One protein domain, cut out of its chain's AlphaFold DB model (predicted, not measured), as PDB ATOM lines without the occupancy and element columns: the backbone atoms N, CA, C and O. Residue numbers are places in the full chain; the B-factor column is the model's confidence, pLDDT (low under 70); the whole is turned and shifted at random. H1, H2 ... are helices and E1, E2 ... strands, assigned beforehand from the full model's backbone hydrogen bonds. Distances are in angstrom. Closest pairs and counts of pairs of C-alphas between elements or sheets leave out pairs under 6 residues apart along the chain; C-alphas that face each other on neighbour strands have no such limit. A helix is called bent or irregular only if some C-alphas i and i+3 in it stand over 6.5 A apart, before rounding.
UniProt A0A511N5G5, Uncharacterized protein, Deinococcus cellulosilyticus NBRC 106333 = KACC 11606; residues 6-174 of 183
ATOM      1  N   LEU A   6      25.409  35.395 -45.349       83.00
ATOM      2  CA  LEU A   6      25.767  34.982 -43.993       83.00
ATOM      3  C   LEU A   6      26.439  36.126 -43.226       83.00
ATOM      4  O   LEU A   6      26.070  36.401 -42.090       83.00
ATOM      5  N   GLN A   7      27.363  36.842 -43.879       84.62
ATOM      6  CA  GLN A   7      27.985  38.033 -43.294       84.62
ATOM      7  C   GLN A   7      26.935  39.097 -42.967       84.62
ATOM      8  O   GLN A   7      26.953  39.642 -41.875       84.62
ATOM      9  N   ALA A   8      25.988  39.343 -43.879       81.75
ATOM     10  CA  ALA A   8      24.935  40.327 -43.651       81.75
ATOM     11  C   ALA A   8      24.085  39.996 -42.413       81.75
ATOM     12  O   ALA A   8      23.806  40.895 -41.624       81.75
ATOM     13  N   ILE A   9      23.693  38.727 -42.222       81.44
ATOM     14  CA  ILE A   9      22.952  38.306 -41.021       81.44
ATOM     15  C   ILE A   9      23.797  38.510 -39.770       81.44
ATOM     16  O   ILE A   9      23.305  39.086 -38.811       81.44
ATOM     17  N   TYR A  10      25.060  38.088 -39.773       82.56
ATOM     18  CA  TYR A  10      25.904  38.238 -38.591       82.56
ATOM     19  C   TYR A  10      26.204  39.696 -38.235       82.56
ATOM     20  O   TYR A  10      26.206  40.017 -37.049       82.56
ATOM     21  N   ASP A  11      26.378  40.577 -39.222       84.19
ATOM     22  CA  ASP A  11      26.519  42.020 -38.988       84.19
ATOM     23  C   ASP A  11      25.252  42.588 -38.325       84.19
ATOM     24  O   ASP A  11      25.338  43.291 -37.321       84.19
ATOM     25  N   PHE A  12      24.068  42.205 -38.819       83.12
ATOM     26  CA  PHE A  12      22.791  42.581 -38.207       83.12
ATOM     27  C   PHE A  12      22.657  42.067 -36.772       83.12
ATOM     28  O   PHE A  12      22.258  42.825 -35.893       83.12
ATOM     29  N   LEU A  13      22.978  40.796 -36.525       80.06
ATOM     30  CA  LEU A  13      22.878  40.207 -35.191       80.06
ATOM     31  C   LEU A  13      23.850  40.870 -34.209       80.06
ATOM     32  O   LEU A  13      23.475  41.109 -33.068       80.06
ATOM     33  N   LEU A  14      25.054  41.238 -34.661       79.19
ATOM     34  CA  LEU A  14      26.021  41.989 -33.858       79.19
ATOM     35  C   LEU A  14      25.513  43.402 -33.536       79.19
ATOM     36  O   LEU A  14      25.620  43.864 -32.399       79.19
ATOM     37  N   ASP A  15      24.936  44.094 -34.519       81.56
ATOM     38  CA  ASP A  15      24.340  45.413 -34.306       81.56
ATOM     39  C   ASP A  15      23.136  45.347 -33.369       81.56
ATOM     40  O   ASP A  15      22.982  46.223 -32.518       81.56
ATOM     41  N   LEU A  16      22.308  44.311 -33.506       77.81
ATOM     42  CA  LEU A  16      21.175  44.033 -32.635       77.81
ATOM     43  C   LEU A  16      21.653  43.746 -31.210       77.81
ATOM     44  O   LEU A  16      21.146  44.344 -30.269       77.81
ATOM     45  N   GLN A  17      22.678  42.909 -31.059       72.81
ATOM     46  CA  GLN A  17      23.345  42.605 -29.794       72.81
ATOM     47  C   GLN A  17      23.822  43.871 -29.074       72.81
ATOM     48  O   GLN A  17      23.560  44.038 -27.886       72.81
ATOM     49  N   ASN A  18      24.477  44.784 -29.790       71.44
ATOM     50  CA  ASN A  18      24.973  46.036 -29.216       71.44
ATOM     51  C   ASN A  18      23.856  47.022 -28.842       71.44
ATOM     52  O   ASN A  18      24.107  47.986 -28.125       71.44
ATOM     53  N   GLN A  19      22.647  46.828 -29.366       69.25
ATOM     54  CA  GLN A  19      21.546  47.785 -29.275       69.25
ATOM     55  C   GLN A  19      20.400  47.320 -28.380       69.25
ATOM     56  O   GLN A  19      19.672  48.164 -27.864       69.25
ATOM     57  N   LEU A  20      20.236  46.009 -28.186       68.44
ATOM     58  CA  LEU A  20      19.043  45.429 -27.574       68.44
ATOM     59  C   LEU A  20      18.793  45.906 -26.145       68.44
ATOM     60  O   LEU A  20      17.647  46.001 -25.716       68.44
ATOM     61  N   MET A  21      19.867  46.175 -25.409       61.94
ATOM     62  CA  MET A  21      19.785  46.388 -23.969       61.94
ATOM     63  C   MET A  21      19.665  47.858 -23.553       61.94
ATOM     64  O   MET A  21      19.285  48.126 -22.418       61.94
ATOM     65  N   ASP A  22      19.950  48.793 -24.463       62.22
ATOM     66  CA  ASP A  22      19.991  50.236 -24.174       62.22
ATOM     67  C   ASP A  22      18.858  51.022 -24.858       62.22
ATOM     68  O   ASP A  22      18.809  52.250 -24.761       62.22
ATOM     69  N   ARG A  23      17.966  50.345 -25.594       62.31
ATOM     70  CA  ARG A  23      17.013  50.997 -26.501       62.31
ATOM     71  C   ARG A  23      15.569  50.575 -26.278       62.31
ATOM     72  O   ARG A  23      15.273  49.477 -25.818       62.31
ATOM     73  N   ASP A  24      14.675  51.483 -26.657       72.44
ATOM     74  CA  ASP A  24      13.249  51.213 -26.827       72.44
ATOM     75  C   ASP A  24      13.071  50.021 -27.793       72.44
ATOM     76  O   ASP A  24      13.714  50.002 -28.850       72.44
ATOM     77  N   PRO A  25      12.218  49.026 -27.485       74.38
ATOM     78  CA  PRO A  25      11.908  47.925 -28.398       74.38
ATOM     79  C   PRO A  25      11.528  48.357 -29.822       74.38
ATOM     80  O   PRO A  25      11.746  47.607 -30.777       74.38
ATOM     81  N   GLN A  26      11.000  49.571 -30.002       78.88
ATOM     82  CA  GLN A  26      10.746  50.134 -31.323       78.88
ATOM     83  C   GLN A  26      12.034  50.312 -32.150       78.88
ATOM     84  O   GLN A  26      12.030  50.046 -33.354       78.88
ATOM     85  N   GLU A  27      13.155  50.682 -31.529       81.25
ATOM     86  CA  GLU A  27      14.431  50.885 -32.225       81.25
ATOM     87  C   GLU A  27      15.015  49.571 -32.771       81.25
ATOM     88  O   GLU A  27      15.694  49.574 -33.799       81.25
ATOM     89  N   VAL A  28      14.702  48.429 -32.144       79.81
ATOM     90  CA  VAL A  28      15.060  47.091 -32.653       79.81
ATOM     91  C   VAL A  28      14.393  46.824 -34.004       79.81
ATOM     92  O   VAL A  28      15.025  46.336 -34.945       79.81
ATOM     93  N   LEU A  29      13.109  47.169 -34.117       83.44
ATOM     94  CA  LEU A  29      12.352  47.003 -35.355       83.44
ATOM     95  C   LEU A  29      12.830  47.979 -36.436       83.44
ATOM     96  O   LEU A  29      12.903  47.609 -37.609       83.44
ATOM     97  N   GLU A  30      13.178  49.209 -36.060       87.12
ATOM     98  CA  GLU A  30      13.724  50.213 -36.980       87.12
ATOM     99  C   GLU A  30      15.089  49.797 -37.543       87.12
ATOM    100  O   GLU A  30      15.304  49.901 -38.754       87.12
ATOM    101  N   LEU A  31      15.975  49.240 -36.708       85.12
ATOM    102  CA  LEU A  31      17.262  48.689 -37.140       85.12
ATOM    103  C   LEU A  31      17.074  47.620 -38.222       85.12
ATOM    104  O   LEU A  31      17.689  47.675 -39.288       85.12
ATOM    105  N   ALA A  32      16.189  46.660 -37.975       82.75
ATOM    106  CA  ALA A  32      15.959  45.564 -38.905       82.75
ATOM    107  C   ALA A  32      15.302  46.026 -40.218       82.75
ATOM    108  O   ALA A  32      15.649  45.529 -41.292       82.75
ATOM    109  N   ARG A  33      14.414  47.030 -40.161       86.25
ATOM    110  CA  ARG A  33      13.866  47.682 -41.364       86.25
ATOM    111  C   ARG A  33      14.963  48.350 -42.189       86.25
ATOM    112  O   ARG A  33      14.994  48.149 -43.401       86.25
ATOM    113  N   ALA A  34      15.895  49.062 -41.555       87.94
ATOM    114  CA  ALA A  34      17.019  49.688 -42.253       87.94
ATOM    115  C   ALA A  34      17.915  48.652 -42.963       87.94
ATOM    116  O   ALA A  34      18.321  48.858 -44.109       87.94
ATOM    117  N   TYR A  35      18.167  47.502 -42.328       85.00
ATOM    118  CA  TYR A  35      18.881  46.381 -42.951       85.00
ATOM    119  C   TYR A  35      18.121  45.805 -44.158       85.00
ATOM    120  O   TYR A  35      18.707  45.610 -45.227       85.00
ATOM    121  N   ALA A  36      16.808  45.588 -44.033       85.06
ATOM    122  CA  ALA A  36      15.976  45.109 -45.137       85.06
ATOM    123  C   ALA A  36      15.938  46.101 -46.317       85.06
ATOM    124  O   ALA A  36      16.027  45.693 -47.478       85.06
ATOM    125  N   GLU A  37      15.883  47.406 -46.043       86.94
ATOM    126  CA  GLU A  37      15.987  48.458 -47.059       86.94
ATOM    127  C   GLU A  37      17.347  48.448 -47.768       86.94
ATOM    128  O   GLU A  37      17.396  48.488 -49.003       86.94
ATOM    129  N   ALA A  38      18.450  48.322 -47.022       86.25
ATOM    130  CA  ALA A  38      19.799  48.231 -47.583       86.25
ATOM    131  C   ALA A  38      19.970  47.005 -48.502       86.25
ATOM    132  O   ALA A  38      20.674  47.066 -49.515       86.25
ATOM    133  N   LEU A  39      19.262  45.914 -48.196       83.94
ATOM    134  CA  LEU A  39      19.188  44.704 -49.017       83.94
ATOM    135  C   LEU A  39      18.198  44.806 -50.189       83.94
ATOM    136  O   LEU A  39      18.093  43.863 -50.973       83.94
ATOM    137  N   LYS A  40      17.507  45.943 -50.354       85.44
ATOM    138  CA  LYS A  40      16.430  46.157 -51.340       85.44
ATOM    139  C   LYS A  40      15.266  45.172 -51.184       85.44
ATOM    140  O   LYS A  40      14.600  44.837 -52.162       85.44
ATOM    141  N   ALA A  41      15.008  44.743 -49.954       86.25
ATOM    142  CA  ALA A  41      13.931  43.831 -49.591       86.25
ATOM    143  C   ALA A  41      13.039  44.390 -48.457       86.25
ATOM    144  O   ALA A  41      12.774  43.677 -47.491       86.25
ATOM    145  N   PRO A  42      12.533  45.642 -48.549       83.19
ATOM    146  CA  PRO A  42      11.682  46.232 -47.504       83.19
ATOM    147  C   PRO A  42      10.377  45.449 -47.282       83.19
ATOM    148  O   PRO A  42       9.826  45.447 -46.183       83.19
ATOM    149  N   TRP A  43       9.930  44.723 -48.310       82.50
ATOM    150  CA  TRP A  43       8.767  43.842 -48.269       82.50
ATOM    151  C   TRP A  43       8.925  42.668 -47.289       82.50
ATOM    152  O   TRP A  43       7.932  42.043 -46.930       82.50
ATOM    153  N   ALA A  44      10.134  42.389 -46.782       84.06
ATOM    154  CA  ALA A  44      10.361  41.347 -45.776       84.06
ATOM    155  C   ALA A  44       9.512  41.536 -44.497       84.06
ATOM    156  O   ALA A  44       9.220  40.554 -43.808       84.06
ATOM    157  N   PHE A  45       9.062  42.774 -44.241       82.31
ATOM    158  CA  PHE A  45       8.151  43.159 -43.159       82.31
ATOM    159  C   PHE A  45       6.676  43.300 -43.567       82.31
ATOM    160  O   PHE A  45       5.841  43.443 -42.680       82.31
ATOM    161  N   GLU A  46       6.331  43.313 -44.858       81.81
ATOM    162  CA  GLU A  46       4.961  43.624 -45.320       81.81
ATOM    163  C   GLU A  46       3.938  42.569 -44.877       81.81
ATOM    164  O   GLU A  46       2.804  42.917 -44.553       81.81
ATOM    165  N   ASP A  47       4.370  41.310 -44.770       77.94
ATOM    166  CA  ASP A  47       3.533  40.179 -44.347       77.94
ATOM    167  C   ASP A  47       3.769  39.755 -42.887       77.94
ATOM    168  O   ASP A  47       3.262  38.720 -42.459       77.94
ATOM    169  N   LEU A  48       4.578  40.501 -42.125       84.81
ATOM    170  CA  LEU A  48       4.769  40.250 -40.696       84.81
ATOM    171  C   LEU A  48       3.839  41.154 -39.910       84.81
ATOM    172  O   LEU A  48       4.047  42.367 -39.832       84.81
ATOM    173  N   ARG A  49       2.816  40.558 -39.307       83.44
ATOM    174  CA  ARG A  49       1.903  41.286 -38.439       83.44
ATOM    175  C   ARG A  49       2.339  41.084 -37.003       83.44
ATOM    176  O   ARG A  49       2.819  40.021 -36.619       83.44
ATOM    177  N   GLN A  50       2.181  42.121 -36.196       78.81
ATOM    178  CA  GLN A  50       2.554  42.070 -34.787       78.81
ATOM    179  C   GLN A  50       1.804  40.966 -34.034       78.81
ATOM    180  O   GLN A  50       2.380  40.325 -33.155       78.81
ATOM    181  N   GLU A  51       0.566  40.721 -34.451       85.50
ATOM    182  CA  GLU A  51      -0.346  39.715 -33.922       85.50
ATOM    183  C   GLU A  51       0.147  38.285 -34.170       85.50
ATOM    184  O   GLU A  51      -0.177  37.379 -33.402       85.50
ATOM    185  N   ASP A  52       0.975  38.074 -35.202       87.56
ATOM    186  CA  ASP A  52       1.576  36.766 -35.486       87.56
ATOM    187  C   ASP A  52       2.558  36.343 -34.368       87.56
ATOM    188  O   ASP A  52       2.881  35.166 -34.234       87.56
ATOM    189  N   PHE A  53       2.985  37.291 -33.520       91.69
ATOM    190  CA  PHE A  53       3.915  37.081 -32.408       91.69
ATOM    191  C   PHE A  53       3.257  37.222 -31.024       91.69
ATOM    192  O   PHE A  53       3.949  37.115 -30.011       91.69
ATOM    193  N   ASP A  54       1.942  37.442 -30.935       91.69
ATOM    194  CA  ASP A  54       1.272  37.699 -29.650       91.69
ATOM    195  C   ASP A  54       1.288  36.476 -28.728       91.69
ATOM    196  O   ASP A  54       1.515  36.599 -27.523       91.69
ATOM    197  N   ALA A  55       1.098  35.278 -29.291       93.25
ATOM    198  CA  ALA A  55       1.179  34.032 -28.530       93.25
ATOM    199  C   ALA A  55       2.581  33.830 -27.930       93.25
ATOM    200  O   ALA A  55       2.716  33.425 -26.773       93.25
ATOM    201  N   PHE A  56       3.617  34.173 -28.698       94.31
ATOM    202  CA  PHE A  56       5.003  34.185 -28.244       94.31
ATOM    203  C   PHE A  56       5.226  35.204 -27.127       94.31
ATOM    204  O   PHE A  56       5.727  34.843 -26.062       94.31
ATOM    205  N   ALA A  57       4.791  36.450 -27.325       93.06
ATOM    206  CA  ALA A  57       4.959  37.519 -26.346       93.06
ATOM    207  C   ALA A  57       4.275  37.182 -25.010       93.06
ATOM    208  O   ALA A  57       4.904  37.280 -23.957       93.06
ATOM    209  N   ALA A  58       3.026  36.707 -25.051       94.94
ATOM    210  CA  ALA A  58       2.292  36.287 -23.859       94.94
ATOM    211  C   ALA A  58       2.988  35.122 -23.138       94.94
ATOM    212  O   ALA A  58       3.120  35.129 -21.913       94.94
ATOM    213  N   ARG A  59       3.488  34.134 -23.891       96.25
ATOM    214  CA  ARG A  59       4.175  32.984 -23.302       96.25
ATOM    215  C   ARG A  59       5.486  33.384 -22.636       96.25
ATOM    216  O   ARG A  59       5.729  32.967 -21.505       96.25
ATOM    217  N   ILE A  60       6.305  34.197 -23.301       95.12
ATOM    218  CA  ILE A  60       7.546  34.712 -22.717       95.12
ATOM    219  C   ILE A  60       7.258  35.546 -21.479       95.12
ATOM    220  O   ILE A  60       7.946  35.378 -20.478       95.12
ATOM    221  N   GLN A  61       6.237  36.400 -21.515       95.31
ATOM    222  CA  GLN A  61       5.849  37.203 -20.364       95.31
ATOM    223  C   GLN A  61       5.549  36.325 -19.139       95.31
ATOM    224  O   GLN A  61       6.022  36.609 -18.036       95.31
ATOM    225  N   ASP A  62       4.757  35.269 -19.312       96.81
ATOM    226  CA  ASP A  62       4.379  34.390 -18.207       96.81
ATOM    227  C   ASP A  62       5.572  33.591 -17.672       96.81
ATOM    228  O   ASP A  62       5.765  33.516 -16.457       96.81
ATOM    229  N   VAL A  63       6.411  33.051 -18.562       97.69
ATOM    230  CA  VAL A  63       7.609  32.301 -18.156       97.69
ATOM    231  C   VAL A  63       8.636  33.218 -17.496       97.69
ATOM    232  O   VAL A  63       9.197  32.851 -16.468       97.69
ATOM    233  N   LEU A  64       8.858  34.427 -18.014       96.06
ATOM    234  CA  LEU A  64       9.804  35.374 -17.427       96.06
ATOM    235  C   LEU A  64       9.401  35.753 -15.998       96.06
ATOM    236  O   LEU A  64      10.260  35.827 -15.125       96.06
ATOM    237  N   LYS A  65       8.106  35.937 -15.714       96.38
ATOM    238  CA  LYS A  65       7.640  36.173 -14.335       96.38
ATOM    239  C   LYS A  65       8.032  35.027 -13.403       96.38
ATOM    240  O   LYS A  65       8.590  35.289 -12.339       96.38
ATOM    241  N   GLU A  66       7.789  33.784 -13.821       97.25
ATOM    242  CA  GLU A  66       8.171  32.583 -13.065       97.25
ATOM    243  C   GLU A  66       9.690  32.514 -12.848       97.25
ATOM    244  O   GLU A  66      10.161  32.275 -11.735       97.25
ATOM    245  N   VAL A  67      10.464  32.778 -13.901       96.62
ATOM    246  CA  VAL A  67      11.925  32.811 -13.851       96.62
ATOM    247  C   VAL A  67      12.415  33.838 -12.835       96.62
ATOM    248  O   VAL A  67      13.255  33.515 -12.000       96.62
ATOM    249  N   LEU A  68      11.875  35.058 -12.859       96.31
ATOM    250  CA  LEU A  68      12.280  36.123 -11.942       96.31
ATOM    251  C   LEU A  68      11.921  35.802 -10.486       96.31
ATOM    252  O   LEU A  68      12.723  36.090  -9.597       96.31
ATOM    253  N   ASP A  69      10.772  35.164 -10.235       96.75
ATOM    254  CA  ASP A  69      10.406  34.669  -8.899       96.75
ATOM    255  C   ASP A  69      11.428  33.638  -8.394       96.75
ATOM    256  O   ASP A  69      11.844  33.660  -7.233       96.75
ATOM    257  N   VAL A  70      11.878  32.749  -9.280       95.69
ATOM    258  CA  VAL A  70      12.894  31.748  -8.960       95.69
ATOM    259  C   VAL A  70      14.275  32.377  -8.754       95.69
ATOM    260  O   VAL A  70      14.954  32.007  -7.793       95.69
ATOM    261  N   CYS A  71      14.689  33.324  -9.597       94.00
ATOM    262  CA  CYS A  71      15.949  34.052  -9.438       94.00
ATOM    263  C   CYS A  71      16.011  34.773  -8.092       94.00
ATOM    264  O   CYS A  71      17.017  34.668  -7.395       94.00
ATOM    265  N   GLU A  72      14.921  35.424  -7.688       94.62
ATOM    266  CA  GLU A  72      14.804  36.097  -6.394       94.62
ATOM    267  C   GLU A  72      14.902  35.114  -5.219       94.62
ATOM    268  O   GLU A  72      15.609  35.372  -4.245       94.62
ATOM    269  N   ALA A  73      14.247  33.955  -5.318       95.31
ATOM    270  CA  ALA A  73      14.260  32.949  -4.259       95.31
ATOM    271  C   ALA A  73      15.595  32.192  -4.135       95.31
ATOM    272  O   ALA A  73      15.953  31.757  -3.039       95.31
ATOM    273  N   GLN A  74      16.305  31.980  -5.248       94.19
ATOM    274  CA  GLN A  74      17.511  31.140  -5.307       94.19
ATOM    275  C   GLN A  74      18.812  31.941  -5.455       94.19
ATOM    276  O   GLN A  74      19.887  31.354  -5.358       94.19
ATOM    277  N   GLY A  75      18.733  33.262  -5.635       91.12
ATOM    278  CA  GLY A  75      19.898  34.137  -5.764       91.12
ATOM    279  C   GLY A  75      20.673  33.926  -7.065       91.12
ATOM    280  O   GLY A  75      21.903  33.951  -7.050       91.12
ATOM    281  N   PHE A  76      19.974  33.669  -8.175       92.00
ATOM    282  CA  PHE A  76      20.621  33.594  -9.487       92.00
ATOM    283  C   PHE A  76      21.135  34.970  -9.924       92.00
ATOM    284  O   PHE A  76      20.513  35.987  -9.634       92.00
ATOM    285  N   GLN A  77      22.276  34.980 -10.615       88.69
ATOM    286  CA  GLN A  77      22.986  36.192 -11.045       88.69
ATOM    287  C   GLN A  77      22.938  36.396 -12.560       88.69
ATOM    288  O   GLN A  77      23.079  37.520 -13.029       88.69
ATOM    289  N   SER A  78      22.691  35.325 -13.318       88.44
ATOM    290  CA  SER A  78      22.627  35.358 -14.777       88.44
ATOM    291  C   SER A  78      21.346  34.700 -15.282       88.44
ATOM    292  O   SER A  78      20.935  33.649 -14.779       88.44
ATOM    293  N   LEU A  79      20.756  35.309 -16.305       90.19
ATOM    294  CA  LEU A  79      19.585  34.854 -17.040       90.19
ATOM    295  C   LEU A  79      19.894  34.857 -18.534       90.19
ATOM    296  O   LEU A  79      20.152  35.911 -19.091       90.19
ATOM    297  N   TYR A  80      19.818  33.710 -19.189       89.06
ATOM    298  CA  TYR A  80      20.027  33.568 -20.624       89.06
ATOM    299  C   TYR A  80      18.727  33.189 -21.321       89.06
ATOM    300  O   TYR A  80      18.011  32.306 -20.854       89.06
ATOM    301  N   PHE A  81      18.415  33.870 -22.414       90.12
ATOM    302  CA  PHE A  81      17.312  33.556 -23.304       90.12
ATOM    303  C   PHE A  81      17.867  33.045 -24.631       90.12
ATOM    304  O   PHE A  81      18.719  33.685 -25.239       90.12
ATOM    305  N   GLU A  82      17.363  31.908 -25.086       88.50
ATOM    306  CA  GLU A  82      17.758  31.283 -26.346       88.50
ATOM    307  C   GLU A  82      16.522  30.918 -27.148       88.50
ATOM    308  O   GLU A  82      15.483  30.569 -26.578       88.50
ATOM    309  N   TYR A  83      16.657  30.956 -28.469       89.44
ATOM    310  CA  TYR A  83      15.643  30.489 -29.395       89.44
ATOM    311  C   TYR A  83      16.274  29.841 -30.630       89.44
ATOM    312  O   TYR A  83      17.378  30.191 -31.048       89.44
ATOM    313  N   ASP A  84      15.529  28.919 -31.230       88.19
ATOM    314  CA  ASP A  84      15.962  28.093 -32.350       88.19
ATOM    315  C   ASP A  84      15.099  28.367 -33.593       88.19
ATOM    316  O   ASP A  84      13.919  28.013 -33.632       88.19
ATOM    317  N   LEU A  85      15.672  29.024 -34.608       84.25
ATOM    318  CA  LEU A  85      14.928  29.463 -35.796       84.25
ATOM    319  C   LEU A  85      14.355  28.297 -36.613       84.25
ATOM    320  O   LEU A  85      13.295  28.465 -37.219       84.25
ATOM    321  N   ASP A  86      15.054  27.161 -36.689       84.44
ATOM    322  CA  ASP A  86      14.698  26.063 -37.596       84.44
ATOM    323  C   ASP A  86      13.915  24.924 -36.925       84.44
ATOM    324  O   ASP A  86      13.485  23.978 -37.591       84.44
ATOM    325  N   ASN A  87      13.616  25.087 -35.636       88.50
ATOM    326  CA  ASN A  87      12.841  24.163 -34.820       88.50
ATOM    327  C   ASN A  87      11.596  24.843 -34.231       88.50
ATOM    328  O   ASN A  87      11.403  24.904 -33.015       88.50
ATOM    329  N   ASP A  88      10.767  25.408 -35.112       91.88
ATOM    330  CA  ASP A  88       9.535  26.121 -34.755       91.88
ATOM    331  C   ASP A  88       9.750  27.205 -33.687       91.88
ATOM    332  O   ASP A  88       8.919  27.372 -32.796       91.88
ATOM    333  N   TRP A  89      10.868  27.936 -33.738       90.94
ATOM    334  CA  TRP A  89      11.186  28.979 -32.751       90.94
ATOM    335  C   TRP A  89      11.174  28.466 -31.311       90.94
ATOM    336  O   TRP A  89      10.812  29.206 -30.395       90.94
ATOM    337  N   ASN A  90      11.552  27.198 -31.106       92.44
ATOM    338  CA  ASN A  90      11.687  26.628 -29.774       92.44
ATOM    339  C   ASN A  90      12.575  27.535 -28.926       92.44
ATOM    340  O   ASN A  90      13.700  27.837 -29.322       92.44
ATOM    341  N   CYS A  91      12.083  27.974 -27.775       93.44
ATOM    342  CA  CYS A  91      12.825  28.903 -26.937       93.44
ATOM    343  C   CYS A  91      12.681  28.599 -25.449       93.44
ATOM    344  O   CYS A  91      11.788  27.866 -25.000       93.44
ATOM    345  N   GLY A  92      13.587  29.171 -24.666       94.19
ATOM    346  CA  GLY A  92      13.630  28.951 -23.233       94.19
ATOM    347  C   GLY A  92      14.554  29.911 -22.510       94.19
ATOM    348  O   GLY A  92      15.393  30.587 -23.104       94.19
ATOM    349  N   PHE A  93      14.368  29.951 -21.195       94.38
ATOM    350  CA  PHE A  93      15.215  30.695 -20.281       94.38
ATOM    351  C   PHE A  93      16.094  29.766 -19.465       94.38
ATOM    352  O   PHE A  93      15.661  28.698 -19.029       94.38
ATOM    353  N   TYR A  94      17.299  30.223 -19.170       92.12
ATOM    354  CA  TYR A  94      18.286  29.493 -18.401       92.12
ATOM    355  C   TYR A  94      18.853  30.381 -17.303       92.12
ATOM    356  O   TYR A  94      19.127  31.556 -17.534       92.12
ATOM    357  N   CYS A  95      19.034  29.836 -16.102       92.00
ATOM    358  CA  CYS A  95      19.549  30.605 -14.968       92.00
ATOM    359  C   CYS A  95      20.840  30.007 -14.423       92.00
ATOM    360  O   CYS A  95      20.999  28.783 -14.365       92.00
ATOM    361  N   SER A  96      21.732  30.882 -13.963       89.44
ATOM    362  CA  SER A  96      22.962  30.505 -13.272       89.44
ATOM    363  C   SER A  96      23.213  31.409 -12.069       89.44
ATOM    364  O   SER A  96      22.952  32.612 -12.096       89.44
ATOM    365  N   ALA A  97      23.722  30.821 -10.990       87.25
ATOM    366  CA  ALA A  97      24.201  31.541  -9.813       87.25
ATOM    367  C   ALA A  97      25.584  32.161 -10.045       87.25
ATOM    368  O   ALA A  97      26.039  32.951  -9.224       87.25
ATOM    369  N   GLN A  98      26.258  31.779 -11.131       81.69
ATOM    370  CA  GLN A  98      27.530  32.361 -11.529       81.69
ATOM    371  C   GLN A  98      27.291  33.573 -12.421       81.69
ATOM    372  O   GLN A  98      26.352  33.610 -13.222       81.69
ATOM    373  N   ASP A  99      28.178  34.549 -12.292       74.62
ATOM    374  CA  ASP A  99      28.316  35.616 -13.264       74.62
ATOM    375  C   ASP A  99      28.886  35.030 -14.563       74.62
ATOM    376  O   ASP A  99      30.042  34.609 -14.605       74.62
ATOM    377  N   ALA A 100      28.061  34.970 -15.609       66.62
ATOM    378  CA  ALA A 100      28.452  34.410 -16.898       66.62
ATOM    379  C   ALA A 100      29.225  35.404 -17.787       66.62
ATOM    380  O   ALA A 100      29.502  35.108 -18.949       66.62
ATOM    381  N   SER A 101      29.599  36.588 -17.279       64.56
ATOM    382  CA  SER A 101      30.438  37.512 -18.043       64.56
ATOM    383  C   SER A 101      31.889  37.017 -18.106       64.56
ATOM    384  O   SER A 101      32.639  37.176 -17.145       64.56
ATOM    385  N   GLY A 102      32.301  36.476 -19.257       53.44
ATOM    386  CA  GLY A 102      33.719  36.369 -19.626       53.44
ATOM    387  C   GLY A 102      34.281  34.978 -19.926       53.44
ATOM    388  O   GLY A 102      35.480  34.901 -20.175       53.44
ATOM    389  N   ASP A 103      33.474  33.912 -19.937       55.47
ATOM    390  CA  ASP A 103      33.962  32.568 -20.277       55.47
ATOM    391  C   ASP A 103      32.862  31.695 -20.915       55.47
ATOM    392  O   ASP A 103      31.806  31.472 -20.317       55.47
ATOM    393  N   GLU A 104      33.112  31.187 -22.128       53.62
ATOM    394  CA  GLU A 104      32.230  30.235 -22.824       53.62
ATOM    395  C   GLU A 104      32.014  28.951 -22.006       53.62
ATOM    396  O   GLU A 104      30.940  28.352 -22.077       53.62
ATOM    397  N   GLU A 105      32.975  28.558 -21.159       53.22
ATOM    398  CA  GLU A 105      32.815  27.404 -20.265       53.22
ATOM    399  C   GLU A 105      31.805  27.672 -19.132       53.22
ATOM    400  O   GLU A 105      31.138  26.746 -18.662       53.22
ATOM    401  N   VAL A 106      31.623  28.933 -18.714       54.12
ATOM    402  CA  VAL A 106      30.632  29.325 -17.692       54.12
ATOM    403  C   VAL A 106      29.223  29.421 -18.290       54.12
ATOM    404  O   VAL A 106      28.248  29.077 -17.616       54.12
ATOM    405  N   LEU A 107      29.111  29.771 -19.578       56.38
ATOM    406  CA  LEU A 107      27.856  29.726 -20.345       56.38
ATOM    407  C   LEU A 107      27.312  28.298 -20.541       56.38
ATOM    408  O   LEU A 107      26.179  28.140 -20.978       56.38
ATOM    409  N   ALA A 108      28.071  27.250 -20.206       57.34
ATOM    410  CA  ALA A 108      27.618  25.861 -20.308       57.34
ATOM    411  C   ALA A 108      27.013  25.299 -19.004       57.34
ATOM    412  O   ALA A 108      26.452  24.201 -19.013       57.34
ATOM    413  N   ASN A 109      27.106  26.016 -17.875       73.06
ATOM    414  CA  ASN A 109      26.674  25.517 -16.562       73.06
ATOM    415  C   ASN A 109      25.348  26.137 -16.090       73.06
ATOM    416  O   ASN A 109      25.243  26.693 -14.992       73.06
ATOM    417  N   TRP A 110      24.320  26.041 -16.932       83.81
ATOM    418  CA  TRP A 110      22.965  26.447 -16.572       83.81
ATOM    419  C   TRP A 110      22.373  25.501 -15.526       83.81
ATOM    420  O   TRP A 110      22.321  24.285 -15.707       83.81
ATOM    421  N   GLN A 111      21.894  26.060 -14.418       87.19
ATOM    422  CA  GLN A 111      21.397  25.282 -13.278       87.19
ATOM    423  C   GLN A 111      19.894  25.009 -13.365       87.19
ATOM    424  O   GLN A 111      19.386  24.057 -12.771       87.19
ATOM    425  N   ARG A 112      19.169  25.867 -14.082       92.50
ATOM    426  CA  ARG A 112      17.725  25.774 -14.302       92.50
ATOM    427  C   ARG A 112      17.424  26.107 -15.752       92.50
ATOM    428  O   ARG A 112      18.046  27.009 -16.300       92.50
ATOM    429  N   HIS A 113      16.445  25.408 -16.312       94.50
ATOM    430  CA  HIS A 113      15.881  25.668 -17.630       94.50
ATOM    431  C   HIS A 113      14.360  25.805 -17.501       94.50
ATOM    432  O   HIS A 113      13.718  25.001 -16.821       94.50
ATOM    433  N   PHE A 114      13.809  26.818 -18.162       96.69
ATOM    434  CA  PHE A 114      12.391  27.140 -18.212       96.69
ATOM    435  C   PHE A 114      11.953  27.194 -19.679       96.69
ATOM    436  O   PHE A 114      12.161  28.214 -20.341       96.69
ATOM    437  N   PRO A 115      11.372  26.107 -20.212       95.94
ATOM    438  CA  PRO A 115      10.965  26.065 -21.605       95.94
ATOM    439  C   PRO A 115       9.757  26.975 -21.846       95.94
ATOM    440  O   PRO A 115       8.707  26.857 -21.196       95.94
ATOM    441  N   CYS A 116       9.872  27.841 -22.845       95.62
ATOM    442  CA  CYS A 116       8.742  28.601 -23.365       95.62
ATOM    443  C   CYS A 116       7.898  27.739 -24.312       95.62
ATOM    444  O   CYS A 116       6.677  27.893 -24.325       95.62
ATOM    445  N   GLY A 117       8.519  26.769 -24.987       94.25
ATOM    446  CA  GLY A 117       7.878  25.866 -25.942       94.25
ATOM    447  C   GLY A 117       8.192  26.256 -27.383       94.25
ATOM    448  O   GLY A 117       9.098  27.047 -27.628       94.25
ATOM    449  N   THR A 118       7.434  25.686 -28.317       94.62
ATOM    450  CA  THR A 118       7.527  25.962 -29.755       94.62
ATOM    451  C   THR A 118       6.387  26.866 -30.219       94.62
ATOM    452  O   THR A 118       5.315  26.902 -29.612       94.62
ATOM    453  N   PHE A 119       6.614  27.559 -31.330       94.62
ATOM    454  CA  PHE A 119       5.678  28.464 -31.992       94.62
ATOM    455  C   PHE A 119       5.608  28.140 -33.495       94.62
ATOM    456  O   PHE A 119       6.177  28.863 -34.319       94.62
ATOM    457  N   PRO A 120       4.914  27.049 -33.878       92.69
ATOM    458  CA  PRO A 120       4.847  26.587 -35.266       92.69
ATOM    459  C   PRO A 120       4.272  27.622 -36.237       92.69
ATOM    460  O   PRO A 120       4.618  27.624 -37.415       92.69
ATOM    461  N   GLU A 121       3.414  28.529 -35.770       91.19
ATOM    462  CA  GLU A 121       2.868  29.617 -36.583       91.19
ATOM    463  C   GLU A 121       3.961  30.593 -37.034       91.19
ATOM    464  O   GLU A 121       3.954  31.032 -38.183       91.19
ATOM    465  N   ILE A 122       4.930  30.882 -36.161       91.62
ATOM    466  CA  ILE A 122       6.115  31.683 -36.495       91.62
ATOM    467  C   ILE A 122       7.101  30.821 -37.299       91.62
ATOM    468  O   ILE A 122       7.701  31.298 -38.263       91.62
ATOM    469  N   GLY A 123       7.214  29.528 -36.971       90.31
ATOM    470  CA  GLY A 123       8.000  28.543 -37.726       90.31
ATOM    471  C   GLY A 123       7.593  28.464 -39.198       90.31
ATOM    472  O   GLY A 123       8.444  28.464 -40.082       90.31
ATOM    473  N   ALA A 124       6.295  28.536 -39.490       91.50
ATOM    474  CA  ALA A 124       5.763  28.551 -40.851       91.50
ATOM    475  C   ALA A 124       6.197  29.780 -41.675       91.50
ATOM    476  O   ALA A 124       6.102  29.763 -42.904       91.50
ATOM    477  N   LEU A 125       6.671  30.848 -41.023       89.19
ATOM    478  CA  LEU A 125       7.193  32.048 -41.678       89.19
ATOM    479  C   LEU A 125       8.678  31.925 -42.047       89.19
ATOM    480  O   LEU A 125       9.167  32.755 -42.826       89.19
ATOM    481  N   TYR A 126       9.381  30.930 -41.491       88.62
ATOM    482  CA  TYR A 126      10.790  30.662 -41.749       88.62
ATOM    483  C   TYR A 126      10.964  29.942 -43.103       88.62
ATOM    484  O   TYR A 126      10.359  28.896 -43.338       88.62
ATOM    485  N   PRO A 127      11.808  30.457 -44.014       86.62
ATOM    486  CA  PRO A 127      12.015  29.886 -45.346       86.62
ATOM    487  C   PRO A 127      12.786  28.553 -45.365       86.62
ATOM    488  O   PRO A 127      13.038  28.021 -46.444       86.62
ATOM    489  N   GLY A 128      13.192  28.016 -44.209       84.25
ATOM    490  CA  GLY A 128      13.866  26.717 -44.097       84.25
ATOM    491  C   GLY A 128      15.371  26.738 -44.381       84.25
ATOM    492  O   GLY A 128      16.014  25.694 -44.315       84.25
ATOM    493  N   VAL A 129      15.949  27.900 -44.699       85.12
ATOM    494  CA  VAL A 129      17.402  28.084 -44.834       85.12
ATOM    495  C   VAL A 129      17.834  29.394 -44.180       85.12
ATOM    496  O   VAL A 129      17.190  30.429 -44.365       85.12
ATOM    497  N   PHE A 130      18.946  29.354 -43.441       80.25
ATOM    498  CA  PHE A 130      19.417  30.495 -42.652       80.25
ATOM    499  C   PHE A 130      19.945  31.639 -43.526       80.25
ATOM    500  O   PHE A 130      19.601  32.797 -43.322       80.25
ATOM    501  N   ALA A 131      20.731  31.320 -44.555       82.31
ATOM    502  CA  ALA A 131      21.210  32.281 -45.541       82.31
ATOM    503  C   ALA A 131      21.128  31.662 -46.940       82.31
ATOM    504  O   ALA A 131      21.555  30.528 -47.151       82.31
ATOM    505  N   GLY A 132      20.582  32.404 -47.906       80.75
ATOM    506  CA  GLY A 132      20.404  31.906 -49.272       80.75
ATOM    507  C   GLY A 132      20.436  33.022 -50.302       80.75
ATOM    508  O   GLY A 132      21.439  33.213 -50.981       80.75
ATOM    509  N   THR A 133      19.348  33.778 -50.398       86.50
ATOM    510  CA  THR A 133      19.219  34.957 -51.270       86.50
ATOM    511  C   THR A 133      19.013  36.221 -50.422       86.50
ATOM    512  O   THR A 133      18.708  36.087 -49.232       86.50
ATOM    513  N   PRO A 134      19.194  37.443 -50.963       84.19
ATOM    514  CA  PRO A 134      18.920  38.679 -50.222       84.19
ATOM    515  C   PRO A 134      17.521  38.708 -49.602       84.19
ATOM    516  O   PRO A 134      17.348  39.173 -48.482       84.19
ATOM    517  N   GLU A 135      16.548  38.138 -50.308       85.81
ATOM    518  CA  GLU A 135      15.159  37.997 -49.888       85.81
ATOM    519  C   GLU A 135      15.018  37.090 -48.657       85.81
ATOM    520  O   GLU A 135      14.378  37.466 -47.676       85.81
ATOM    521  N   VAL A 136      15.667  35.921 -48.675       87.25
ATOM    522  CA  VAL A 136      15.702  35.002 -47.525       87.25
ATOM    523  C   VAL A 136      16.410  35.636 -46.330       87.25
ATOM    524  O   VAL A 136      15.932  35.540 -45.204       87.25
ATOM    525  N   VAL A 137      17.531  36.313 -46.577       86.44
ATOM    526  CA  VAL A 137      18.304  36.992 -45.533       86.44
ATOM    527  C   VAL A 137      17.472  38.082 -44.865       86.44
ATOM    528  O   VAL A 137      17.350  38.088 -43.644       86.44
ATOM    529  N   ALA A 138      16.845  38.956 -45.653       87.69
ATOM    530  CA  ALA A 138      15.980  40.004 -45.127       87.69
ATOM    531  C   ALA A 138      14.788  39.420 -44.359       87.69
ATOM    532  O   ALA A 138      14.437  39.931 -43.294       87.69
ATOM    533  N   ARG A 139      14.195  38.316 -44.839       88.50
ATOM    534  CA  ARG A 139      13.116  37.618 -44.127       88.50
ATOM    535  C   ARG A 139      13.569  37.111 -42.760       88.50
ATOM    536  O   ARG A 139      12.901  37.395 -41.771       88.50
ATOM    537  N   ASN A 140      14.705  36.424 -42.689       88.81
ATOM    538  CA  ASN A 140      15.228  35.890 -41.431       88.81
ATOM    539  C   ASN A 140      15.602  37.004 -40.448       88.81
ATOM    540  O   ASN A 140      15.239  36.919 -39.278       88.81
ATOM    541  N   MET A 141      16.235  38.085 -40.923       88.06
ATOM    542  CA  MET A 141      16.494  39.281 -40.109       88.06
ATOM    543  C   MET A 141      15.200  39.865 -39.537       88.06
ATOM    544  O   MET A 141      15.145  40.201 -38.359       88.06
ATOM    545  N   SER A 142      14.148  39.951 -40.356       88.44
ATOM    546  CA  SER A 142      12.858  40.505 -39.936       88.44
ATOM    547  C   SER A 142      12.198  39.647 -38.855       88.44
ATOM    548  O   SER A 142      11.713  40.179 -37.860       88.44
ATOM    549  N   LEU A 143      12.229  38.317 -39.004       90.44
ATOM    550  CA  LEU A 143      11.701  37.392 -37.997       90.44
ATOM    551  C   LEU A 143      12.480  37.477 -36.681       90.44
ATOM    552  O   LEU A 143      11.873  37.600 -35.617       90.44
ATOM    553  N   VAL A 144      13.817  37.475 -36.755       88.81
ATOM    554  CA  VAL A 144      14.680  37.662 -35.581       88.81
ATOM    555  C   VAL A 144      14.366  38.986 -34.897       88.81
ATOM    556  O   VAL A 144      14.190  39.013 -33.683       88.81
ATOM    557  N   ALA A 145      14.236  40.075 -35.650       87.50
ATOM    558  CA  ALA A 145      13.920  41.382 -35.095       87.50
ATOM    559  C   ALA A 145      12.577  41.399 -34.364       87.50
ATOM    560  O   ALA A 145      12.505  41.927 -33.260       87.50
ATOM    561  N   CYS A 146      11.529  40.801 -34.936       88.31
ATOM    562  CA  CYS A 146      10.221  40.716 -34.287       88.31
ATOM    563  C   CYS A 146      10.297  39.948 -32.961       88.31
ATOM    564  O   CYS A 146       9.831  40.443 -31.938       88.31
ATOM    565  N   ILE A 147      10.938  38.780 -32.957       89.19
ATOM    566  CA  ILE A 147      11.120  37.943 -31.763       89.19
ATOM    567  C   ILE A 147      11.933  38.668 -30.692       89.19
ATOM    568  O   ILE A 147      11.537  38.724 -29.526       89.19
ATOM    569  N   THR A 148      13.036  39.285 -31.099       86.06
ATOM    570  CA  THR A 148      13.948  39.966 -30.181       86.06
ATOM    571  C   THR A 148      13.336  41.266 -29.653       86.06
ATOM    572  O   THR A 148      13.517  41.584 -28.483       86.06
ATOM    573  N   ALA A 149      12.533  41.977 -30.452       85.56
ATOM    574  CA  ALA A 149      11.763  43.134 -29.996       85.56
ATOM    575  C   ALA A 149      10.714  42.732 -28.952       85.56
ATOM    576  O   ALA A 149      10.645  43.351 -27.895       85.56
ATOM    577  N   ARG A 150       9.952  41.653 -29.187       88.56
ATOM    578  CA  ARG A 150       8.995  41.129 -28.194       88.56
ATOM    579  C   ARG A 150       9.676  40.716 -26.896       88.56
ATOM    580  O   ARG A 150       9.146  40.966 -25.819       88.56
ATOM    581  N   PHE A 151      10.854  40.108 -26.988       88.38
ATOM    582  CA  PHE A 151      11.673  39.815 -25.820       88.38
ATOM    583  C   PHE A 151      12.125  41.100 -25.100       88.38
ATOM    584  O   PHE A 151      11.929  41.218 -23.891       88.38
ATOM    585  N   ALA A 152      12.657  42.083 -25.833       85.31
ATOM    586  CA  ALA A 152      13.103  43.364 -25.285       85.31
ATOM    587  C   ALA A 152      11.962  44.132 -24.597       85.31
ATOM    588  O   ALA A 152      12.174  44.692 -23.525       85.31
ATOM    589  N   GLU A 153      10.738  44.091 -25.138       86.81
ATOM    590  CA  GLU A 153       9.537  44.631 -24.482       86.81
ATOM    591  C   GLU A 153       9.353  44.034 -23.080       86.81
ATOM    592  O   GLU A 153       9.089  44.765 -22.124       86.81
ATOM    593  N   GLN A 154       9.530  42.716 -22.925       89.06
ATOM    594  CA  GLN A 154       9.387  42.064 -21.621       89.06
ATOM    595  C   GLN A 154      10.527  42.420 -20.664       89.06
ATOM    596  O   GLN A 154      10.278  42.643 -19.479       89.06
ATOM    597  N   ILE A 155      11.760  42.525 -21.162       87.25
ATOM    598  CA  ILE A 155      12.896  42.995 -20.359       87.25
ATOM    599  C   ILE A 155      12.660  44.425 -19.874       87.25
ATOM    600  O   ILE A 155      12.813  44.690 -18.685       87.25
ATOM    601  N   TYR A 156      12.193  45.314 -20.752       84.75
ATOM    602  CA  TYR A 156      11.874  46.698 -20.417       84.75
ATOM    603  C   TYR A 156      10.778  46.794 -19.344       84.75
ATOM    604  O   TYR A 156      10.944  47.476 -18.334       84.75
ATOM    605  N   VAL A 157       9.681  46.038 -19.491       88.44
ATOM    606  CA  VAL A 157       8.598  45.969 -18.487       88.44
ATOM    607  C   VAL A 157       9.105  45.498 -17.119       88.44
ATOM    608  O   VAL A 157       8.582  45.919 -16.085       88.44
ATOM    609  N   HIS A 158      10.118  44.631 -17.096       89.25
ATOM    610  CA  HIS A 158      10.688  44.064 -15.876       89.25
ATOM    611  C   HIS A 158      12.003  44.720 -15.427       89.25
ATOM    612  O   HIS A 158      12.607  44.232 -14.470       89.25
ATOM    613  N   GLN A 159      12.415  45.833 -16.043       87.12
ATOM    614  CA  GLN A 159      13.720  46.468 -15.831       87.12
ATOM    615  C   GLN A 159      14.022  46.734 -14.351       87.12
ATOM    616  O   GLN A 159      15.021  46.246 -13.831       87.12
ATOM    617  N   GLU A 160      13.124  47.414 -13.634       89.00
ATOM    618  CA  GLU A 160      13.325  47.738 -12.210       89.00
ATOM    619  C   GLU A 160      13.522  46.470 -11.356       89.00
ATOM    620  O   GLU A 160      14.312  46.434 -10.409       89.00
ATOM    621  N   ARG A 161      12.813  45.386 -11.701       92.31
ATOM    622  CA  ARG A 161      12.933  44.108 -10.995       92.31
ATOM    623  C   ARG A 161      14.268  43.431 -11.300       92.31
ATOM    624  O   ARG A 161      14.886  42.902 -10.380       92.31
ATOM    625  N   LEU A 162      14.692  43.447 -12.559       90.00
ATOM    626  CA  LEU A 162      15.979  42.910 -13.000       90.00
ATOM    627  C   LEU A 162      17.144  43.643 -12.318       90.00
ATOM    628  O   LEU A 162      18.023  42.995 -11.750       90.00
ATOM    629  N   GLU A 163      17.090  44.977 -12.276       88.81
ATOM    630  CA  GLU A 163      18.073  45.834 -11.604       88.81
ATOM    631  C   GLU A 163      18.145  45.551 -10.101       88.81
ATOM    632  O   GLU A 163      19.229  45.370  -9.547       88.81
ATOM    633  N   ARG A 164      16.993  45.433  -9.426       92.06
ATOM    634  CA  ARG A 164      16.941  45.101  -7.993       92.06
ATOM    635  C   ARG A 164      17.595  43.755  -7.677       92.06
ATOM    636  O   ARG A 164      18.175  43.597  -6.605       92.06
ATOM    637  N   LEU A 165      17.459  42.785  -8.579       89.62
ATOM    638  CA  LEU A 165      18.069  41.464  -8.440       89.62
ATOM    639  C   LEU A 165      19.559  41.458  -8.808       89.62
ATOM    640  O   LEU A 165      20.237  40.482  -8.495       89.62
ATOM    641  N   GLY A 166      20.070  42.510  -9.456       88.69
ATOM    642  CA  GLY A 166      21.408  42.512 -10.048       88.69
ATOM    643  C   GLY A 166      21.566  41.423 -11.113       88.69
ATOM    644  O   GLY A 166      22.647  40.851 -11.250       88.69
ATOM    645  N   LEU A 167      20.472  41.074 -11.800       87.81
ATOM    646  CA  LEU A 167      20.436  39.953 -12.732       87.81
ATOM    647  C   LEU A 167      20.986  40.386 -14.089       87.81
ATOM    648  O   LEU A 167      20.422  41.260 -14.742       87.81
ATOM    649  N   LYS A 168      22.050  39.731 -14.547       86.25
ATOM    650  CA  LYS A 168      22.581  39.925 -15.895       86.25
ATOM    651  C   LYS A 168      21.754  39.138 -16.897       86.25
ATOM    652  O   LYS A 168      21.548  37.939 -16.719       86.25
ATOM    653  N   VAL A 169      21.287  39.802 -17.945       85.50
ATOM    654  CA  VAL A 169      20.448  39.194 -18.982       85.50
ATOM    655  C   VAL A 169      21.281  38.941 -20.228       85.50
ATOM    656  O   VAL A 169      22.060  39.792 -20.642       85.50
ATOM    657  N   PHE A 170      21.117  37.767 -20.819       82.94
ATOM    658  CA  PHE A 170      21.842  37.329 -21.991       82.94
ATOM    659  C   PHE A 170      20.865  36.851 -23.055       82.94
ATOM    660  O   PHE A 170      19.844  36.248 -22.729       82.94
ATOM    661  N   VAL A 171      21.191  37.088 -24.323       82.19
ATOM    662  CA  VAL A 171      20.413  36.583 -25.462       82.19
ATOM    663  C   VAL A 171      21.334  35.817 -26.392       82.19
ATOM    664  O   VAL A 171      22.403  36.306 -26.760       82.19
ATOM    665  N   GLY A 172      20.921  34.605 -26.735       78.31
ATOM    666  CA  GLY A 172      21.564  33.757 -27.721       78.31
ATOM    667  C   GLY A 172      20.943  33.981 -29.082       78.31
ATOM    668  O   GLY A 172      19.735  33.828 -29.250       78.31
ATOM    669  N   PHE A 173      21.780  34.311 -30.053       73.06
ATOM    670  CA  PHE A 173      21.403  34.358 -31.455       73.06
ATOM    671  C   PHE A 173      22.047  33.143 -32.122       73.06
ATOM    672  O   PHE A 173      23.265  33.095 -32.179       73.06
ATOM    673  N   HIS A 174      21.258  32.154 -32.548       63.00
ATOM    674  CA  HIS A 174      21.651  30.936 -33.289       63.00
ATOM    675  C   HIS A 174      23.162  30.768 -33.593       63.00
ATOM    676  O   HIS A 174      23.705  31.435 -34.479       63.00
TER     677      HIS A 174
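Overview. This is residues 6 to 174 of the 183 residues of an uncharacterized protein of Deinococcus cellulosilyticus NBRC 106333 = KACC 11606 (UniProt A0A511N5G5). A four-stranded sheet has the long helix H4 running along one of its faces, and beyond one end of the strands the helices H1, H2 and H6 stand side by side as an up-and-down bundle, each running against the one before. H6 runs on from that bundle to the E1 and E4 side of the sheet, so that H4 and H6 make two layers with the sheet, helices on one face. The printed part has 169 residues, in the order H1 H2 H3 H4 E1 E2 E3 H5 H6 H7 E4, mixed in class; the mixed sheet runs E3 E2 E1 E4. It is compact, with a radius of gyration of the C-alphas of 15.9 A, and elongated, spanning 48 by 31 by 28 A.

Arrangement. Start with H1, residues 6 to 19, and H2, residues 25 to 38, a helical hairpin closest at the C-alphas of Leu 16 and Val 28, 6.8 A apart. The hub is H6, residues 134 to 157: it touches H2 at a shallow tilt of 10 degrees, opposite ways, with the C-alphas of Pro 25 and Ala 149 closest at 5.1 A. With its residues 137 to 141 alone H6 touches H1, C-alphas 9 and 141 being closest at 6.6 A. H3, residues 42 to 45, touches H6, closest at C-alphas 44 and 139, 4.9 A. Next find H4, residues 50 to 74, irregular, with C-alphas 52 and 55 7.5 A apart, and with a kink of 32 degrees near residue 57. H4 touches H6 at a steep tilt of 45 degrees, closest at C-alphas 57 and 150, 5.7 A. E1, residues 78 to 84, E2, residues 90 to 96, and E3, residues 112 to 117, form a meander, each strand the antiparallel neighbour of the one before; look at N 80 and O 94, 2.8 A, and N 114 and O 93, 2.8 A. H4 is on this sheet at a height of 8.5 A, over E2. H5, residues 120 to 123, and H7, residues 159 to 165, each only just touch H4, with 3 pairs of C-alphas within 8 A; closest are C-alphas 52 and 122, 6.9 A, and C-alphas 72 and 165, 6.6 A. E4, residues 168 to 172, is parallel to E1, with N 170 and O 79 at 2.7 A. Every O i to N i+4 pair is within hydrogen-bond range in H1, H6 and H7, against 9 of 10 in H2 and 18 of 21 in H4; H3 and H5 are too short for one.

Along the chain. Find C-alpha 6 at (25.767, 34.982, -43.993), where H1 begins. H4 runs 34.8 A from C-alpha 50 at (2.554, 42.070, -34.787), and H6 runs 34.2 A. E1 and E2 measure 20.1 A and 20.4 A, and E4 ends at C-alpha 172, (21.564, 33.757, -27.721).

Size, cuts and confidence. The two C-alphas farthest apart, those of Lys 40 and Ala 73, are 48.9 A from each other. The printed part has no cut, and its long link is E2 to E3, residues 97 to 111. Look for pLDDT under 70 at residues 19 to 23, 100 to 108 and 174; the mean of the printed part is 85.1.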